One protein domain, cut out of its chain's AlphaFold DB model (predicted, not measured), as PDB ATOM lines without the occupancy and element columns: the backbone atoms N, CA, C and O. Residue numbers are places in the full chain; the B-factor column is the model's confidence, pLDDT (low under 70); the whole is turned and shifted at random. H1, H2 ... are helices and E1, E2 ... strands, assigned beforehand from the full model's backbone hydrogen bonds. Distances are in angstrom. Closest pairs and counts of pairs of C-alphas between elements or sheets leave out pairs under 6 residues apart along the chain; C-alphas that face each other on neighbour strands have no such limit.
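Overview. This is residues 102 to 240 of the 241 residues of an uncharacterized protein of Mycoplasma crocodyli (strain ATCC 51981 / MP145) (UniProt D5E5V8). The model is a small, nearly closed barrel: the curled sheet E3, E2, E5, E6, E7 makes most of its wall, and the short pair E1 and E4 lies across the gap between the sheet's edge strands, nearer to E3 than to E7. H2 caps one end of it, while H1 and the very short H3 lie towards the other end, by the last residue of E6. The printed part has 139 residues with three named helices and seven named strands, in the order H1 E1 H2 E2 E3 E4 H3 E5 E6 E7; both sheets are antiparallel, the class is mixed, and under half of the residues are in named elements. It is compact, with a radius of gyration of the C-alphas of 14.1 A, and spans 35 by 33 by 30 A.

Arrangement. Begin at the strongly twisted sheet, in the order E3 (157 to 161), E2 (142 to 146), E5 (209 to 214), E6 (220 to 226), E7 (235 to 239). In the hairpin E2 and E3, look at N 144 and O 159, 2.8 A apart. E5 is staggered: residues 209 to 210 pair with E2, where N 143 and O 210 are 3.2 A apart, and 211 to 214 with E6, where N 223 and O 211 are 2.8 A apart. E5, E6 and E7 form a meander, each strand the antiparallel neighbour of the one before; N 236 and O 224 are 2.8 A apart. In the second sheet, E1 (113 to 115) and E4 (177 to 179), N 114 and O 178 are 2.8 A apart. The closest C-alphas of E3 and E4, Phe 158 and Leu 177, are 6.9 A apart; those of E1 and E7, Phe 113 and Ile 238, 7.3 A. H2 (122 to 133) stands at the sheet's level, height 0.9 A; its C-alpha 133 is 7.2 A from that of Ser 213. H1 (102 to 108), height over the sheet 8.9 A, lies only just over E6, with 3 of its C-alphas on it, slantwise at 37 degrees on the local plane; the C-alphas of Glu 104 and Val 226 are closest, 6.1 A. H3 (188 to 191) only grazes the sheet. In H1 and H2 every O i to N i+4 pair is within hydrogen-bond range; H3 is too short for one.

Along the chain. Find C-alpha 220 at (226.834, 168.086, 373.419); from there E6 runs 19.9 A to C-alpha 226. E5 and H2 are each 16.7 A long, E3 13.7 A, E7 13.0 A and E2 12.5 A. H1 begins at (205.701, 178.140, 383.594) and is 9.7 A long; E4 is 7.2 A, E1 6.5 A and H3 5.5 A. E7 ends with C-alpha 239 at (222.130, 173.007, 373.749).

Size, cuts and confidence. Look for the two farthest C-alphas at Thr 120 and Thr 230, 39.6 A apart. The printed part has no cut. The links E3 to E4 and H3 to E5 are long. The mean pLDDT of the printed part is 80.7; among the residues under 70 are 162 to 168, 197 to 209 and 228 to 232.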
ATOM      1  N   LYS A 102     204.655 177.167 383.903       77.25
ATOM      2  CA  LYS A 102     205.701 178.140 383.594       77.25
ATOM      3  C   LYS A 102     207.047 177.469 383.343       77.25
ATOM      4  O   LYS A 102     207.691 177.748 382.338       77.25
ATOM      5  N   ILE A 103     207.448 176.541 384.212       83.44
ATOM      6  CA  ILE A 103     208.697 175.779 384.060       83.44
ATOM      7  C   ILE A 103     208.689 174.986 382.747       83.44
ATOM      8  O   ILE A 103     209.682 174.990 382.022       83.44
ATOM      9  N   GLU A 104     207.568 174.345 382.419       84.75
ATOM     10  CA  GLU A 104     207.363 173.625 381.162       84.75
ATOM     11  C   GLU A 104     207.428 174.564 379.947       84.75
ATOM     12  O   GLU A 104     208.112 174.262 378.968       84.75
ATOM     13  N   THR A 105     206.796 175.736 380.025       84.00
ATOM     14  CA  THR A 105     206.836 176.755 378.964       84.00
ATOM     15  C   THR A 105     208.258 177.275 378.752       84.00
ATOM     16  O   THR A 105     208.734 177.338 377.618       84.00
ATOM     17  N   MET A 106     208.982 177.576 379.829       88.94
ATOM     18  CA  MET A 106     210.383 177.996 379.769       88.94
ATOM     19  C   MET A 106     211.288 176.881 379.234       88.94
ATOM     20  O   MET A 106     212.216 177.153 378.474       88.94
ATOM     21  N   ALA A 107     211.021 175.620 379.581       90.62
ATOM     22  CA  ALA A 107     211.745 174.477 379.034       90.62
ATOM     23  C   ALA A 107     211.492 174.319 377.525       90.62
ATOM     24  O   ALA A 107     212.442 174.164 376.759       90.62
ATOM     25  N   LYS A 108     210.231 174.438 377.079       89.81
ATOM     26  CA  LYS A 108     209.837 174.393 375.660       89.81
ATOM     27  C   LYS A 108     210.473 175.523 374.849       89.81
ATOM     28  O   LYS A 108     210.932 175.293 373.735       89.81
ATOM     29  N   ASN A 109     210.543 176.719 375.430       92.25
ATOM     30  CA  ASN A 109     211.118 177.906 374.798       92.25
ATOM     31  C   ASN A 109     212.647 178.000 374.953       92.25
ATOM     32  O   ASN A 109     213.233 178.986 374.514       92.25
ATOM     33  N   LYS A 110     213.301 177.002 375.571       93.38
ATOM     34  CA  LYS A 110     214.747 176.990 375.861       93.38
ATOM     35  C   LYS A 110     215.230 178.197 376.689       93.38
ATOM     36  O   LYS A 110     216.372 178.619 376.562       93.38
ATOM     37  N   THR A 111     214.379 178.736 377.564       93.00
ATOM     38  CA  THR A 111     214.687 179.876 378.451       93.00
ATOM     39  C   THR A 111     214.792 179.496 379.928       93.00
ATOM     40  O   THR A 111     215.091 180.344 380.764       93.00
ATOM     41  N   LEU A 112     214.547 178.228 380.280       92.19
ATOM     42  CA  LEU A 112     214.654 177.740 381.661       92.19
ATOM     43  C   LEU A 112     216.091 177.811 382.204       92.19
ATOM     44  O   LEU A 112     216.300 178.066 383.393       92.19
ATOM     45  N   PHE A 113     217.067 177.591 381.326       94.12
ATOM     46  CA  PHE A 113     218.486 177.605 381.648       94.12
ATOM     47  C   PHE A 113     219.201 178.696 380.857       94.12
ATOM     48  O   PHE A 113     218.895 178.933 379.691       94.12
ATOM     49  N   ILE A 114     220.196 179.305 381.489       94.62
ATOM     50  CA  ILE A 114     221.146 180.223 380.873       94.62
ATOM     51  C   ILE A 114     222.450 179.454 380.664       94.62
ATOM     52  O   ILE A 114     222.961 178.839 381.605       94.62
ATOM     53  N   VAL A 115     222.973 179.500 379.436       96.06
ATOM     54  CA  VAL A 115     224.264 178.915 379.048       96.06
ATOM     55  C   VAL A 115     225.202 180.045 378.626       96.06
ATOM     56  O   VAL A 115     225.078 180.595 377.533       96.06
ATOM     57  N   ASP A 116     226.136 180.405 379.500       96.31
ATOM     58  CA  ASP A 116     227.131 181.445 379.244       96.31
ATOM     59  C   ASP A 116     228.326 180.891 378.454       96.31
ATOM     60  O   ASP A 116     229.350 180.491 379.011       96.31
ATOM     61  N   LYS A 117     228.205 180.895 377.121       94.62
ATOM     62  CA  LYS A 117     229.282 180.460 376.215       94.62
ATOM     63  C   LYS A 117     230.532 181.353 376.266       94.62
ATOM     64  O   LYS A 117     231.548 180.987 375.683       94.62
ATOM     65  N   SER A 118     230.466 182.512 376.930       95.38
ATOM     66  CA  SER A 118     231.607 183.418 377.099       95.38
ATOM     67  C   SER A 118     232.466 183.097 378.327       95.38
ATOM     68  O   SER A 118     233.542 183.675 378.481       95.38
ATOM     69  N   SER A 119     232.031 182.155 379.176       95.31
ATOM     70  CA  SER A 119     232.797 181.731 380.348       95.31
ATOM     71  C   SER A 119     234.184 181.212 379.965       95.31
ATOM     72  O   SER A 119     234.347 180.421 379.034       95.31
ATOM     73  N   THR A 120     235.203 181.605 380.729       93.69
ATOM     74  CA  THR A 120     236.604 181.243 380.462       93.69
ATOM     75  C   THR A 120     236.874 179.742 380.557       93.69
ATOM     76  O   THR A 120     237.810 179.248 379.937       93.69
ATOM     77  N   ASP A 121     236.072 179.010 381.332       93.06
ATOM     78  CA  ASP A 121     236.186 177.560 381.519       93.06
ATOM     79  C   ASP A 121     235.295 176.748 380.559       93.06
ATOM     80  O   ASP A 121     235.296 175.516 380.628       93.06
ATOM     81  N   TYR A 122     234.544 177.412 379.669       94.94
ATOM     82  CA  TYR A 122     233.523 176.778 378.837       94.94
ATOM     83  C   TYR A 122     234.107 175.645 377.995       94.94
ATOM     84  O   TYR A 122     233.762 174.479 378.182       94.94
ATOM     85  N   ALA A 123     235.055 175.971 377.112       94.62
ATOM     86  CA  ALA A 123     235.642 175.009 376.182       94.62
ATOM     87  C   ALA A 123     236.321 173.838 376.911       94.62
ATOM     88  O   ALA A 123     236.129 172.678 376.551       94.62
ATOM     89  N   THR A 124     237.069 174.124 377.981       94.06
ATOM     90  CA  THR A 124     237.764 173.094 378.765       94.06
ATOM     91  C   THR A 124     236.800 172.144 379.468       94.06
ATOM     92  O   THR A 124     237.037 170.935 379.496       94.06
ATOM     93  N   THR A 125     235.695 172.667 380.001       93.06
ATOM     94  CA  THR A 125     234.671 171.866 380.677       93.06
ATOM     95  C   THR A 125     233.865 171.031 379.679       93.06
ATOM     96  O   THR A 125     233.611 169.858 379.953       93.06
ATOM     97  N   ILE A 126     233.526 171.570 378.500       93.12
ATOM     98  CA  ILE A 126     232.863 170.815 377.420       93.12
ATOM     99  C   ILE A 126     233.712 169.611 376.995       93.12
ATOM    100  O   ILE A 126     233.211 168.486 376.965       93.12
ATOM    101  N   GLU A 127     235.009 169.809 376.746       91.62
ATOM    102  CA  GLU A 127     235.923 168.720 376.379       91.62
ATOM    103  C   GLU A 127     236.066 167.673 377.490       91.62
ATOM    104  O   GLU A 127     236.105 166.468 377.224       91.62
ATOM    105  N   ALA A 128     236.104 168.108 378.753       90.19
ATOM    106  CA  ALA A 128     236.107 167.191 379.883       90.19
ATOM    107  C   ALA A 128     234.827 166.345 379.917       90.19
ATOM    108  O   ALA A 128     234.918 165.130 380.055       90.19
ATOM    109  N   ILE A 129     233.651 166.952 379.730       90.00
ATOM    110  CA  ILE A 129     232.368 166.238 379.707       90.00
ATOM    111  C   ILE A 129     232.301 165.248 378.538       90.00
ATOM    112  O   ILE A 129     231.904 164.101 378.748       90.00
ATOM    113  N   LYS A 130     232.734 165.645 377.334       88.62
ATOM    114  CA  LYS A 130     232.782 164.757 376.159       88.62
ATOM    115  C   LYS A 130     233.609 163.500 376.415       88.62
ATOM    116  O   LYS A 130     233.189 162.405 376.051       88.62
ATOM    117  N   LYS A 131     234.752 163.632 377.096       87.94
ATOM    118  CA  LYS A 131     235.584 162.481 377.484       87.94
ATOM    119  C   LYS A 131     234.857 161.514 378.423       87.94
ATOM    120  O   LYS A 131     235.080 160.314 378.310       87.94
ATOM    121  N   LEU A 132     233.989 162.013 379.308       84.12
ATOM    122  CA  LEU A 132     233.213 161.178 380.236       84.12
ATOM    123  C   LEU A 132     232.080 160.418 379.526       84.12
ATOM    124  O   LEU A 132     231.855 159.241 379.798       84.12
ATOM    125  N   ILE A 133     231.366 161.070 378.601       83.81
ATOM    126  CA  ILE A 133     230.274 160.413 377.856       83.81
ATOM    127  C   ILE A 133     230.762 159.513 376.721       83.81
ATOM    128  O   ILE A 133     230.017 158.638 376.288       83.81
ATOM    129  N   GLY A 134     231.993 159.705 376.247       83.81
ATOM    130  CA  GLY A 134     232.566 158.925 375.159       83.81
ATOM    131  C   GLY A 134     231.995 159.268 373.772       83.81
ATOM    132  O   GLY A 134     231.061 160.061 373.639       83.81
ATOM    133  N   PRO A 135     232.568 158.673 372.710       82.88
ATOM    134  CA  PRO A 135     232.251 159.017 371.320       82.88
ATOM    135  C   PRO A 135     230.848 158.587 370.875       82.88
ATOM    136  O   PRO A 135     230.331 159.120 369.899       82.88
ATOM    137  N   ASP A 136     230.226 157.630 371.566       78.25
ATOM    138  CA  ASP A 136     228.864 157.174 371.282       78.25
ATOM    139  C   ASP A 136     227.795 157.941 372.080       78.25
ATOM    140  O   ASP A 136     226.600 157.708 371.888       78.25
ATOM    141  N   GLY A 137     228.211 158.839 372.986       74.38
ATOM    142  CA  GLY A 137     227.328 159.596 373.870       74.38
ATOM    143  C   GLY A 137     226.560 158.737 374.881       74.38
ATOM    144  O   GLY A 137     225.583 159.221 375.457       74.38
ATOM    145  N   LYS A 138     226.955 157.470 375.083       70.88
ATOM    146  CA  LYS A 138     226.277 156.510 375.977       70.88
ATOM    147  C   LYS A 138     227.012 156.286 377.297       70.88
ATOM    148  O   LYS A 138     226.505 155.565 378.160       70.88
ATOM    149  N   GLY A 139     228.189 156.881 377.472       68.88
ATOM    150  CA  GLY A 139     228.925 156.873 378.731       68.88
ATOM    151  C   GLY A 139     228.102 157.453 379.882       68.88
ATOM    152  O   GLY A 139     227.201 158.276 379.701       68.88
ATOM    153  N   LYS A 140     228.395 156.999 381.103       67.31
ATOM    154  CA  LYS A 140     227.683 157.464 382.296       67.31
ATOM    155  C   LYS A 140     228.186 158.851 382.650       67.31
ATOM    156  O   LYS A 140     229.338 159.005 383.020       67.31
ATOM    157  N   SER A 141     227.311 159.841 382.586       72.12
ATOM    158  CA  SER A 141     227.601 161.179 383.077       72.12
ATOM    159  C   SER A 141     226.433 161.677 383.914       72.12
ATOM    160  O   SER A 141     225.262 161.495 383.580       72.12
ATOM    161  N   TYR A 142     226.762 162.244 385.065       73.31
ATOM    162  CA  TYR A 142     225.806 162.695 386.057       73.31
ATOM    163  C   TYR A 142     225.987 164.185 386.290       73.31
ATOM    164  O   TYR A 142     227.086 164.623 386.636       73.31
ATOM    165  N   ILE A 143     224.900 164.950 386.168       84.38
ATOM    166  CA  ILE A 143     224.867 166.342 386.608       84.38
ATOM    167  C   ILE A 143     224.176 166.406 387.967       84.38
ATOM    168  O   ILE A 143     222.973 166.157 388.095       84.38
ATOM    169  N   LYS A 144     224.948 166.771 388.989       84.31
ATOM    170  CA  LYS A 144     224.449 167.090 390.321       84.31
ATOM    171  C   LYS A 144     223.981 168.539 390.356       84.31
ATOM    172  O   LYS A 144     224.736 169.435 389.996       84.31
ATOM    173  N   GLN A 145     222.788 168.756 390.890       86.38
ATOM    174  CA  GLN A 145     222.311 170.078 391.287       86.38
ATOM    175  C   GLN A 145     222.487 170.235 392.803       86.38
ATOM    176  O   GLN A 145     221.951 169.445 393.585       86.38
ATOM    177  N   ASP A 146     223.277 171.215 393.230       86.56
ATOM    178  CA  ASP A 146     223.599 171.474 394.632       86.56
ATOM    179  C   ASP A 146     222.806 172.681 395.148       86.56
ATOM    180  O   ASP A 146     223.110 173.834 394.850       86.56
ATOM    181  N   PHE A 147     221.767 172.389 395.932       86.69
ATOM    182  CA  PHE A 147     220.845 173.380 396.500       86.69
ATOM    183  C   PHE A 147     221.291 173.899 397.870       86.69
ATOM    184  O   PHE A 147     220.634 174.772 398.430       86.69
ATOM    185  N   SER A 148     222.356 173.333 398.451       85.50
ATOM    186  CA  SER A 148     222.668 173.468 399.883       85.50
ATOM    187  C   SER A 148     222.849 174.914 400.355       85.50
ATOM    188  O   SER A 148     222.525 175.223 401.499       85.50
ATOM    189  N   LYS A 149     223.334 175.797 399.477       87.94
ATOM    190  CA  LYS A 149     223.588 177.216 399.772       87.94
ATOM    191  C   LYS A 149     222.703 178.186 398.985       87.94
ATOM    192  O   LYS A 149     222.825 179.388 399.180       87.94
ATOM    193  N   ALA A 150     221.828 177.679 398.120       87.75
ATOM    194  CA  ALA A 150     221.031 178.509 397.230       87.75
ATOM    195  C   ALA A 150     219.885 179.197 397.993       87.75
ATOM    196  O   ALA A 150     219.085 178.552 398.684       87.75
ATOM    197  N   GLN A 151     219.782 180.513 397.846       86.94
ATOM    198  CA  GLN A 151     218.604 181.304 398.194       86.94
ATOM    199  C   GLN A 151     217.725 181.558 396.976       86.94
ATOM    200  O   GLN A 151     216.504 181.605 397.119       86.94
ATOM    201  N   LYS A 152     218.326 181.616 395.785       87.12
ATOM    202  CA  LYS A 152     217.618 181.760 394.509       87.12
ATOM    203  C   LYS A 152     217.937 180.634 393.530       87.12
ATOM    204  O   LYS A 152     218.863 179.854 393.755       87.12
ATOM    205  N   ALA A 153     217.169 180.533 392.446       88.31
ATOM    206  CA  ALA A 153     217.371 179.493 391.442       88.31
ATOM    207  C   ALA A 153     218.726 179.636 390.725       88.31
ATOM    208  O   ALA A 153     219.415 178.636 390.520       88.31
ATOM    209  N   SER A 154     219.156 180.862 390.410       89.56
ATOM    210  CA  SER A 154     220.449 181.113 389.749       89.56
ATOM    211  C   SER A 154     221.680 180.765 390.592       89.56
ATOM    212  O   SER A 154     222.772 180.609 390.049       89.56
ATOM    213  N   GLU A 155     221.512 180.627 391.909       92.44
ATOM    214  CA  GLU A 155     222.577 180.275 392.855       92.44
ATOM    215  C   GLU A 155     222.752 178.755 393.009       92.44
ATOM    216  O   GLU A 155     223.646 178.300 393.727       92.44
ATOM    217  N   ILE A 156     221.901 177.949 392.363       90.56
ATOM    218  CA  ILE A 156     222.044 176.491 392.339       90.56
ATOM    219  C   ILE A 156     223.303 176.135 391.547       90.56
ATOM    220  O   ILE A 156     223.457 176.517 390.389       90.56
ATOM    221  N   ILE A 157     224.195 175.364 392.168       91.25
ATOM    222  CA  ILE A 157     225.466 174.978 391.553       91.25
ATOM    223  C   ILE A 157     225.289 173.657 390.809       91.25
ATOM    224  O   ILE A 157     224.851 172.659 391.389       91.25
ATOM    225  N   PHE A 158     225.699 173.628 389.545       91.31
ATOM    226  CA  PHE A 158     225.725 172.420 388.727       91.31
ATOM    227  C   PHE A 158     227.119 171.798 388.761       91.31
ATOM    228  O   PHE A 158     228.119 172.500 388.614       91.31
ATOM    229  N   LYS A 159     227.201 170.481 388.973       90.19
ATOM    230  CA  LYS A 159     228.472 169.740 389.001       90.19
ATOM    231  C   LYS A 159     228.407 168.486 388.142       90.19
ATOM    232  O   LYS A 159     227.372 167.826 388.151       90.19
ATOM    233  N   TYR A 160     229.491 168.122 387.457       88.00
ATOM    234  CA  TYR A 160     229.536 166.952 386.566       88.00
ATOM    235  C   TYR A 160     230.461 165.821 387.059       88.00
ATOM    236  O   TYR A 160     231.369 166.031 387.862       88.00
ATOM    237  N   GLY A 161     230.241 164.591 386.586       82.69
ATOM    238  CA  GLY A 161     231.152 163.457 386.804       82.69
ATOM    239  C   GLY A 161     230.583 162.110 386.344       82.69
ATOM    240  O   GLY A 161     229.386 162.008 386.093       82.69
ATOM    241  N   ASP A 162     231.424 161.071 386.276       68.88
ATOM    242  CA  ASP A 162     231.028 159.729 385.789       68.88
ATOM    243  C   ASP A 162     229.984 159.028 386.673       68.88
ATOM    244  O   ASP A 162     229.131 158.262 386.223       68.88
ATOM    245  N   ILE A 163     230.073 159.282 387.978       66.25
ATOM    246  CA  ILE A 163     229.184 158.769 389.022       66.25
ATOM    247  C   ILE A 163     228.995 159.847 390.091       66.25
ATOM    248  O   ILE A 163     229.839 160.731 390.255       66.25
ATOM    249  N   SER A 164     227.928 159.745 390.889       59.09
ATOM    250  CA  SER A 164     227.585 160.747 391.915       59.09
ATOM    251  C   SER A 164     228.724 161.066 392.896       59.09
ATOM    252  O   SER A 164     228.820 162.196 393.368       59.09
ATOM    253  N   LYS A 165     229.608 160.098 393.180       59.31
ATOM    254  CA  LYS A 165     230.788 160.288 394.039       59.31
ATOM    255  C   LYS A 165     231.817 161.243 393.423       59.31
ATOM    256  O   LYS A 165     232.351 162.079 394.143       59.31
ATOM    257  N   ASN A 166     232.030 161.173 392.110       66.56
ATOM    258  CA  ASN A 166     233.006 162.008 391.405       66.56
ATOM    259  C   ASN A 166     232.455 163.418 391.133       66.56
ATOM    260  O   ASN A 166     233.215 164.380 391.124       66.56
ATOM    261  N   ALA A 167     231.129 163.571 391.039       59.78
ATOM    262  CA  ALA A 167     230.458 164.872 390.928       59.78
ATOM    263  C   ALA A 167     230.469 165.714 392.227       59.78
ATOM    264  O   ALA A 167     229.966 166.837 392.246       59.78
ATOM    265  N   ASN A 168     231.019 165.193 393.331       61.78
ATOM    266  CA  ASN A 168     231.190 165.944 394.581       61.78
ATOM    267  C   ASN A 168     232.517 166.716 394.656       61.78
ATOM    268  O   ASN A 168     232.709 167.470 395.611       61.78
ATOM    269  N   SER A 169     233.419 166.542 393.683       70.38
ATOM    270  CA  SER A 169     234.666 167.307 393.621       70.38
ATOM    271  C   SER A 169     234.381 168.801 393.436       70.38
ATOM    272  O   SER A 169     233.522 169.181 392.638       70.38
ATOM    273  N   GLN A 170     235.119 169.658 394.151       66.88
ATOM    274  CA  GLN A 170     235.052 171.118 393.979       66.88
ATOM    275  C   GLN A 170     235.473 171.554 392.567       66.88
ATOM    276  O   GLN A 170     235.055 172.611 392.109       66.88
ATOM    277  N   ASN A 171     236.244 170.725 391.859       77.25
ATOM    278  CA  ASN A 171     236.795 171.061 390.546       77.25
ATOM    279  C   ASN A 171     235.831 170.797 389.382       77.25
ATOM    280  O   ASN A 171     236.139 171.163 388.256       77.25
ATOM    281  N   ASN A 172     234.674 170.176 389.630       86.81
ATOM    282  CA  ASN A 172     233.759 169.770 388.562       86.81
ATOM    283  C   ASN A 172     232.530 170.681 388.472       86.81
ATOM    284  O   ASN A 172     231.429 170.204 388.201       86.81
ATOM    285  N   VAL A 173     232.685 171.970 388.771       91.31
ATOM    286  CA  VAL A 173     231.596 172.951 388.697       91.31
ATOM    287  C   VAL A 173     231.371 173.367 387.244       91.31
ATOM    288  O   VAL A 173     232.315 173.694 386.537       91.31
ATOM    289  N   ILE A 174     230.113 173.384 386.811       92.88
ATOM    290  CA  ILE A 174     229.691 173.923 385.515       92.88
ATOM    291  C   ILE A 174     229.301 175.388 385.737       92.88
ATOM    292  O   ILE A 174     228.143 175.696 386.013       92.88
ATOM    293  N   SER A 175     230.276 176.296 385.691       93.38
ATOM    294  CA  SER A 175     230.060 177.707 386.054       93.38
ATOM    295  C   SER A 175     229.184 178.475 385.049       93.38
ATOM    296  O   SER A 175     228.490 179.426 385.422       93.38
ATOM    297  N   PHE A 176     229.167 178.018 383.793       95.12
ATOM    298  CA  PHE A 176     228.418 178.618 382.691       95.12
ATOM    299  C   PHE A 176     226.937 178.227 382.636       95.12
ATOM    300  O   PHE A 176     226.206 178.772 381.814       95.12
ATOM    301  N   LEU A 177     226.482 177.274 383.454       95.12
ATOM    302  CA  LEU A 177     225.097 176.805 383.452       95.12
ATOM    303  C   LEU A 177     224.370 177.316 384.692       95.12
ATOM    304  O   LEU A 177     224.807 177.065 385.813       95.12
ATOM    305  N   LYS A 178     223.244 178.008 384.501       94.31
ATOM    306  CA  LYS A 178     222.410 178.532 385.597       94.31
ATOM    307  C   LYS A 178     220.928 178.393 385.272       94.31
ATOM    308  O   LYS A 178     220.554 178.341 384.105       94.31
ATOM    309  N   TYR A 179     220.079 178.374 386.296       92.25
ATOM    310  CA  TYR A 179     218.654 178.645 386.099       92.25
ATOM    311  C   TYR A 179     218.419 180.138 385.861       92.25
ATOM    312  O   TYR A 179     219.142 180.983 386.396       92.25
ATOM    313  N   THR A 180     217.369 180.459 385.112       88.81
ATOM    314  CA  THR A 180     216.867 181.832 384.982       88.81
ATOM    315  C   THR A 180     216.264 182.311 386.312       88.81
ATOM    316  O   THR A 180     215.377 181.660 386.860       88.81
ATOM    317  N   ASP A 181     216.755 183.436 386.850       74.56
ATOM    318  CA  ASP A 181     216.496 183.856 388.246       74.56
ATOM    319  C   ASP A 181     215.185 184.620 388.464       74.56
ATOM    320  O   ASP A 181     214.606 184.571 389.545       74.56
ATOM    321  N   ASN A 182     214.712 185.350 387.453       64.44
ATOM    322  CA  ASN A 182     213.681 186.380 387.643       64.44
ATOM    323  C   ASN A 182     212.274 185.814 387.884       64.44
ATOM    324  O   ASN A 182     211.333 186.564 388.130       64.44
ATOM    325  N   GLU A 183     212.110 184.500 387.753       64.94
ATOM    326  CA  GLU A 183     210.809 183.913 387.458       64.94
ATOM    327  C   GLU A 183     210.553 182.558 388.122       64.94
ATOM    328  O   GLU A 183     209.448 182.026 387.990       64.94
ATOM    329  N   ILE A 184     211.548 182.008 388.827       75.75
ATOM    330  CA  ILE A 184     211.516 180.662 389.398       75.75
ATOM    331  C   ILE A 184     212.218 180.653 390.763       75.75
ATOM    332  O   ILE A 184     213.291 181.229 390.932       75.75
ATOM    333  N   ASP A 185     211.636 179.961 391.744       79.38
ATOM    334  CA  ASP A 185     212.244 179.786 393.063       79.38
ATOM    335  C   ASP A 185     213.294 178.650 393.120       79.38
ATOM    336  O   ASP A 185     213.408 177.789 392.244       79.38
ATOM    337  N   LYS A 186     214.057 178.597 394.219       78.25
ATOM    338  CA  LYS A 186     215.098 177.576 394.448       78.25
ATOM    339  C   LYS A 186     214.586 176.133 394.564       78.25
ATOM    340  O   LYS A 186     215.379 175.193 394.611       78.25
ATOM    341  N   THR A 187     213.277 175.927 394.671       78.06
ATOM    342  CA  THR A 187     212.648 174.603 394.743       78.06
ATOM    343  C   THR A 187     212.436 173.969 393.371       78.06
ATOM    344  O   THR A 187     212.107 172.783 393.329       78.06
ATOM    345  N   ILE A 188     212.738 174.691 392.279       80.31
ATOM    346  CA  ILE A 188     212.695 174.234 390.879       80.31
ATOM    347  C   ILE A 188     213.192 172.810 390.665       80.31
ATOM    348  O   ILE A 188     212.569 172.031 389.951       80.31
ATOM    349  N   GLY A 189     214.266 172.423 391.349       75.69
ATOM    350  CA  GLY A 189     214.839 171.090 391.233       75.69
ATOM    351  C   GLY A 189     213.885 169.946 391.576       75.69
ATOM    352  O   GLY A 189     214.113 168.830 391.128       75.69
ATOM    353  N   LYS A 190     212.827 170.184 392.364       76.50
ATOM    354  CA  LYS A 190     211.777 169.184 392.643       76.50
ATOM    355  C   LYS A 190     210.950 168.841 391.402       76.50
ATOM    356  O   LYS A 190     210.368 167.765 391.340       76.50
ATOM    357  N   ASN A 191     210.930 169.749 390.434       80.25
ATOM    358  CA  ASN A 191     210.141 169.661 389.216       80.25
ATOM    359  C   ASN A 191     210.997 169.261 388.015       80.25
ATOM    360  O   ASN A 191     210.520 169.313 386.891       80.25
ATOM    361  N   ILE A 192     212.263 168.896 388.234       83.50
ATOM    362  CA  ILE A 192     213.183 168.470 387.186       83.50
ATOM    363  C   ILE A 192     213.587 167.029 387.462       83.50
ATOM    364  O   ILE A 192     214.084 166.700 388.541       83.50
ATOM    365  N   SER A 193     213.384 166.168 386.472       79.12
ATOM    366  CA  SER A 193     213.691 164.744 386.553       79.12
ATOM    367  C   SER A 193     214.499 164.276 385.345       79.12
ATOM    368  O   SER A 193     214.596 164.953 384.320       79.12
ATOM    369  N   CYS A 194     215.118 163.107 385.473       76.38
ATOM    370  CA  CYS A 194     215.858 162.490 384.385       76.38
ATOM    371  C   CYS A 194     214.916 161.832 383.370       76.38
ATOM    372  O   CYS A 194     213.831 161.398 383.764       76.38
ATOM    373  N   PRO A 195     215.291 161.702 382.085       77.75
ATOM    374  CA  PRO A 195     214.491 160.941 381.125       77.75
ATOM    375  C   PRO A 195     214.325 159.465 381.547       77.75
ATOM    376  O   PRO A 195     215.232 158.892 382.150       77.75
ATOM    377  N   LYS A 196     213.171 158.843 381.244       71.56
ATOM    378  CA  LYS A 196     212.812 157.479 381.705       71.56
ATOM    379  C   LYS A 196     213.820 156.402 381.293       71.56
ATOM    380  O   LYS A 196     214.071 155.471 382.039       71.56
ATOM    381  N   ASN A 197     214.419 156.536 380.115       66.50
ATOM    382  CA  ASN A 197     215.416 155.606 379.581       66.50
ATOM    383  C   ASN A 197     216.806 155.729 380.235       66.50
ATOM    384  O   ASN A 197     217.692 154.942 379.916       66.50
ATOM    385  N   TYR A 198     216.996 156.697 381.136       63.69
ATOM    386  CA  TYR A 198     218.193 156.840 381.972       63.69
ATOM    387  C   TYR A 198     217.928 156.443 383.436       63.69
ATOM    388  O   TYR A 198     218.773 156.662 384.306       63.69
ATOM    389  N   ASP A 199     216.761 155.853 383.705       51.97
ATOM    390  CA  ASP A 199     216.433 155.192 384.961       51.97
ATOM    391  C   ASP A 199     217.102 153.807 384.971       51.97
ATOM    392  O   ASP A 199     216.705 152.899 384.243       51.97
ATOM    393  N   ASP A 200     218.173 153.642 385.751       50.66
ATOM    394  CA  ASP A 200     218.963 152.406 385.825       50.66
ATOM    395  C   ASP A 200     218.268 151.286 386.625       50.66
ATOM    396  O   ASP A 200     218.933 150.398 387.164       50.66
ATOM    397  N   GLY A 201     216.934 151.335 386.742       38.66
ATOM    398  CA  GLY A 201     216.110 150.372 387.477       38.66
ATOM    399  C   GLY A 201     216.345 150.385 388.990       38.66
ATOM    400  O   GLY A 201     215.842 149.520 389.707       38.66
ATOM    401  N   LYS A 202     217.123 151.346 389.496       47.06
ATOM    402  CA  LYS A 202     217.284 151.586 390.927       47.06
ATOM    403  C   LYS A 202     216.257 152.628 391.330       47.06
ATOM    404  O   LYS A 202     216.153 153.662 390.692       47.06
ATOM    405  N   ASP A 203     215.527 152.371 392.409       40.25
ATOM    406  CA  ASP A 203     214.535 153.295 392.960       40.25
ATOM    407  C   ASP A 203     215.251 154.554 393.483       40.25
ATOM    408  O   ASP A 203     215.647 154.640 394.648       40.25
ATOM    409  N   VAL A 204     215.526 155.519 392.599       48.16
ATOM    410  CA  VAL A 204     216.242 156.748 392.947       48.16
ATOM    411  C   VAL A 204     215.282 157.911 393.047       48.16
ATOM    412  O   VAL A 204     215.424 158.933 392.381       48.16
ATOM    413  N   LYS A 205     214.351 157.767 393.993       41.12
ATOM    414  CA  LYS A 205     213.338 158.750 394.417       41.12
ATOM    415  C   LYS A 205     213.844 160.183 394.663       41.12
ATOM    416  O   LYS A 205     213.033 161.077 394.853       41.12
ATOM    417  N   ASN A 206     215.158 160.427 394.634       47.69
ATOM    418  CA  ASN A 206     215.788 161.724 394.890       47.69
ATOM    419  C   ASN A 206     216.824 162.176 393.835       47.69
ATOM    420  O   ASN A 206     217.522 163.167 394.066       47.69
ATOM    421  N   ARG A 207     216.980 161.499 392.684       54.06
ATOM    422  CA  ARG A 207     217.905 161.967 391.630       54.06
ATOM    423  C   ARG A 207     217.282 163.129 390.842       54.06
ATOM    424  O   ARG A 207     216.692 162.937 389.788       54.06
ATOM    425  N   ARG A 208     217.498 164.357 391.325       61.88
ATOM    426  CA  ARG A 208     217.331 165.613 390.560       61.88
ATOM    427  C   ARG A 208     218.471 165.759 389.546       61.88
ATOM    428  O   ARG A 208     219.345 166.611 389.693       61.88
ATOM    429  N   ALA A 209     218.551 164.820 388.614       65.62
ATOM    430  CA  ALA A 209     219.714 164.634 387.762       65.62
ATOM    431  C   ALA A 209     219.407 165.054 386.329       65.62
ATOM    432  O   ALA A 209     218.416 164.614 385.745       65.62
ATOM    433  N   LEU A 210     220.280 165.889 385.780       78.12
ATOM    434  CA  LEU A 210     220.332 166.167 384.351       78.12
ATOM    435  C   LEU A 210     221.345 165.201 383.710       78.12
ATOM    436  O   LEU A 210     222.272 164.744 384.389       78.12
ATOM    437  N   PHE A 211     221.174 164.887 382.426       81.44
ATOM    438  CA  PHE A 211     222.022 163.920 381.722       81.44
ATOM    439  C   PHE A 211     222.642 164.536 380.481       81.44
ATOM    440  O   PHE A 211     221.922 165.110 379.666       81.44
ATOM    441  N   PHE A 212     223.952 164.380 380.309       86.00
ATOM    442  CA  PHE A 212     224.573 164.722 379.037       86.00
ATOM    443  C   PHE A 212     224.277 163.647 377.989       86.00
ATOM    444  O   PHE A 212     224.134 162.464 378.300       86.00
ATOM    445  N   SER A 213     224.183 164.075 376.739       87.00
ATOM    446  CA  SER A 213     224.018 163.240 375.552       87.00
ATOM    447  C   SER A 213     224.672 163.960 374.378       87.00
ATOM    448  O   SER A 213     224.942 165.158 374.452       87.00
ATOM    449  N   LEU A 214     224.873 163.242 373.281       88.62
ATOM    450  CA  LEU A 214     225.086 163.865 371.980       88.62
ATOM    451  C   LEU A 214     223.742 163.997 371.249       88.62
ATOM    452  O   LEU A 214     222.838 163.177 371.475       88.62
ATOM    453  N   ASP A 215     223.587 165.048 370.446       90.12
ATOM    454  CA  ASP A 215     222.513 165.165 369.458       90.12
ATOM    455  C   ASP A 215     222.842 164.366 368.180       90.12
ATOM    456  O   ASP A 215     223.859 163.675 368.097       90.12
ATOM    457  N   GLU A 216     221.971 164.446 367.174       88.69
ATOM    458  CA  GLU A 216     222.153 163.765 365.883       88.69
ATOM    459  C   GLU A 216     223.389 164.227 365.089       88.69
ATOM    460  O   GLU A 216     223.869 163.498 364.225       88.69
ATOM    461  N   ASN A 217     223.939 165.400 365.415       91.44
ATOM    462  CA  ASN A 217     225.126 165.983 364.793       91.44
ATOM    463  C   ASN A 217     226.394 165.790 365.643       91.44
ATOM    464  O   ASN A 217     227.449 166.330 365.309       91.44
ATOM    465  N   GLY A 218     226.313 165.050 366.755       86.81
ATOM    466  CA  GLY A 218     227.437 164.843 367.667       86.81
ATOM    467  C   GLY A 218     227.729 166.030 368.593       86.81
ATOM    468  O   GLY A 218     228.799 166.071 369.201       86.81
ATOM    469  N   LYS A 219     226.810 166.992 368.715       91.75
ATOM    470  CA  LYS A 219     226.936 168.144 369.618       91.75
ATOM    471  C   LYS A 219     226.483 167.789 371.023       91.75
ATOM    472  O   LYS A 219     225.503 167.065 371.208       91.75
ATOM    473  N   LEU A 220     227.179 168.320 372.025       91.31
ATOM    474  CA  LEU A 220     226.834 168.086 373.419       91.31
ATOM    475  C   LEU A 220     225.521 168.789 373.795       91.31
ATOM    476  O   LEU A 220     225.355 169.998 373.621       91.31
ATOM    477  N   ILE A 221     224.607 168.027 374.388       93.12
ATOM    478  CA  ILE A 221     223.331 168.511 374.919       93.12
ATOM    479  C   ILE A 221     223.092 167.971 376.327       93.12
ATOM    480  O   ILE A 221     223.621 166.928 376.715       93.12
ATOM    481  N   ILE A 222     222.238 168.652 377.087       91.31
ATOM    482  CA  ILE A 222     221.690 168.143 378.346       91.31
ATOM    483  C   ILE A 222     220.230 167.763 378.131       91.31
ATOM    484  O   ILE A 222     219.444 168.595 377.696       91.31
ATOM    485  N   LYS A 223     219.848 166.536 378.486       89.06
ATOM    486  CA  LYS A 223     218.461 166.057 378.481       89.06
ATOM    487  C   LYS A 223     217.868 166.096 379.883       89.06
ATOM    488  O   LYS A 223     218.505 165.682 380.856       89.06
ATOM    489  N   PHE A 224     216.621 166.542 379.971       88.62
ATOM    490  CA  PHE A 224     215.854 166.565 381.211       88.62
ATOM    491  C   PHE A 224     214.357 166.447 380.940       88.62
ATOM    492  O   PHE A 224     213.894 166.624 379.817       88.62
ATOM    493  N   ARG A 225     213.594 166.146 381.986       87.19
ATOM    494  CA  ARG A 225     212.137 166.227 381.991       87.19
ATOM    495  C   ARG A 225     211.702 167.241 383.029       87.19
ATOM    496  O   ARG A 225     212.335 167.371 384.079       87.19
ATOM    497  N   VAL A 226     210.604 167.922 382.744       84.38
ATOM    498  CA  VAL A 226     209.873 168.690 383.748       84.38
ATOM    499  C   VAL A 226     208.780 167.783 384.298       84.38
ATOM    500  O   VAL A 226     208.118 167.082 383.535       84.38
ATOM    501  N   THR A 227     208.604 167.758 385.617       75.19
ATOM    502  CA  THR A 227     207.431 167.146 386.240       75.19
ATOM    503  C   THR A 227     206.210 167.906 385.736       75.19
ATOM    504  O   THR A 227     205.924 169.009 386.192       75.19
ATOM    505  N   SER A 228     205.541 167.325 384.750       65.31
ATOM    506  CA  SER A 228     204.329 167.855 384.148       65.31
ATOM    507  C   SER A 228     203.150 167.000 384.583       65.31
ATOM    508  O   SER A 228     203.257 165.780 384.729       65.31
ATOM    509  N   GLU A 229     202.027 167.663 384.807       54.56
ATOM    510  CA  GLU A 229     200.767 167.019 385.162       54.56
ATOM    511  C   GLU A 229     199.984 166.582 383.913       54.56
ATOM    512  O   GLU A 229     199.042 165.805 384.035       54.56
ATOM    513  N   THR A 230     200.383 167.048 382.721       56.78
ATOM    514  CA  THR A 230     199.754 166.728 381.427       56.78
ATOM    515  C   THR A 230     200.574 165.725 380.622       56.78
ATOM    516  O   THR A 230     200.011 164.804 380.035       56.78
ATOM    517  N   ASN A 231     201.902 165.866 380.602       65.00
ATOM    518  CA  ASN A 231     202.789 164.907 379.953       65.00
ATOM    519  C   ASN A 231     204.159 164.852 380.640       65.00
ATOM    520  O   ASN A 231     205.109 165.530 380.250       65.00
ATOM    521  N   SER A 232     204.277 163.982 381.645       67.62
ATOM    522  CA  SER A 232     205.515 163.766 382.403       67.62
ATOM    523  C   SER A 232     206.668 163.154 381.595       67.62
ATOM    524  O   SER A 232     207.736 162.897 382.157       67.62
ATOM    525  N   ASP A 233     206.456 162.845 380.313       74.81
ATOM    526  CA  ASP A 233     207.394 162.085 379.484       74.81
ATOM    527  C   ASP A 233     208.107 162.941 378.439       74.81
ATOM    528  O   ASP A 233     209.079 162.476 377.842       74.81
ATOM    529  N   THR A 234     207.691 164.198 378.264       85.19
ATOM    530  CA  THR A 234     208.352 165.135 377.355       85.19
ATOM    531  C   THR A 234     209.806 165.352 377.776       85.19
ATOM    532  O   THR A 234     210.092 165.779 378.898       85.19
ATOM    533  N   ILE A 235     210.736 165.058 376.862       88.69
ATOM    534  CA  ILE A 235     212.171 165.302 377.040       88.69
ATOM    535  C   ILE A 235     212.504 166.668 376.449       88.69
ATOM    536  O   ILE A 235     212.323 166.897 375.256       88.69
ATOM    537  N   TYR A 236     213.044 167.547 377.283       91.69
ATOM    538  CA  TYR A 236     213.582 168.842 376.890       91.69
ATOM    539  C   TYR A 236     215.104 168.765 376.786       91.69
ATOM    540  O   TYR A 236     215.745 167.919 377.425       91.69
ATOM    541  N   THR A 237     215.683 169.664 375.992       93.44
ATOM    542  CA  THR A 237     217.130 169.745 375.786       93.44
ATOM    543  C   THR A 237     217.681 171.129 376.105       93.44
ATOM    544  O   THR A 237     217.008 172.143 375.928       93.44
ATOM    545  N   ILE A 238     218.926 171.160 376.576       94.25
ATOM    546  CA  ILE A 238     219.762 172.358 376.670       94.25
ATOM    547  C   ILE A 238     220.915 172.161 375.694       94.25
ATOM    548  O   ILE A 238     221.653 171.179 375.816       94.25
ATOM    549  N   ASP A 239     221.070 173.083 374.752       94.12
ATOM    550  CA  ASP A 239     222.130 173.007 373.749       94.12
ATOM    551  C   ASP A 239     223.418 173.603 374.328       94.12
ATOM    552  O   ASP A 239     223.451 174.776 374.708       94.12
ATOM    553  N   LEU A 240     224.481 172.796 374.404       92.31
ATOM    554  CA  LEU A 240     225.797 173.245 374.863       92.31
ATOM    555  C   LEU A 240     226.768 173.499 373.705       92.31
ATOM    556  O   LEU A 240     227.865 173.994 373.932       92.31
TER     557      LEU A 240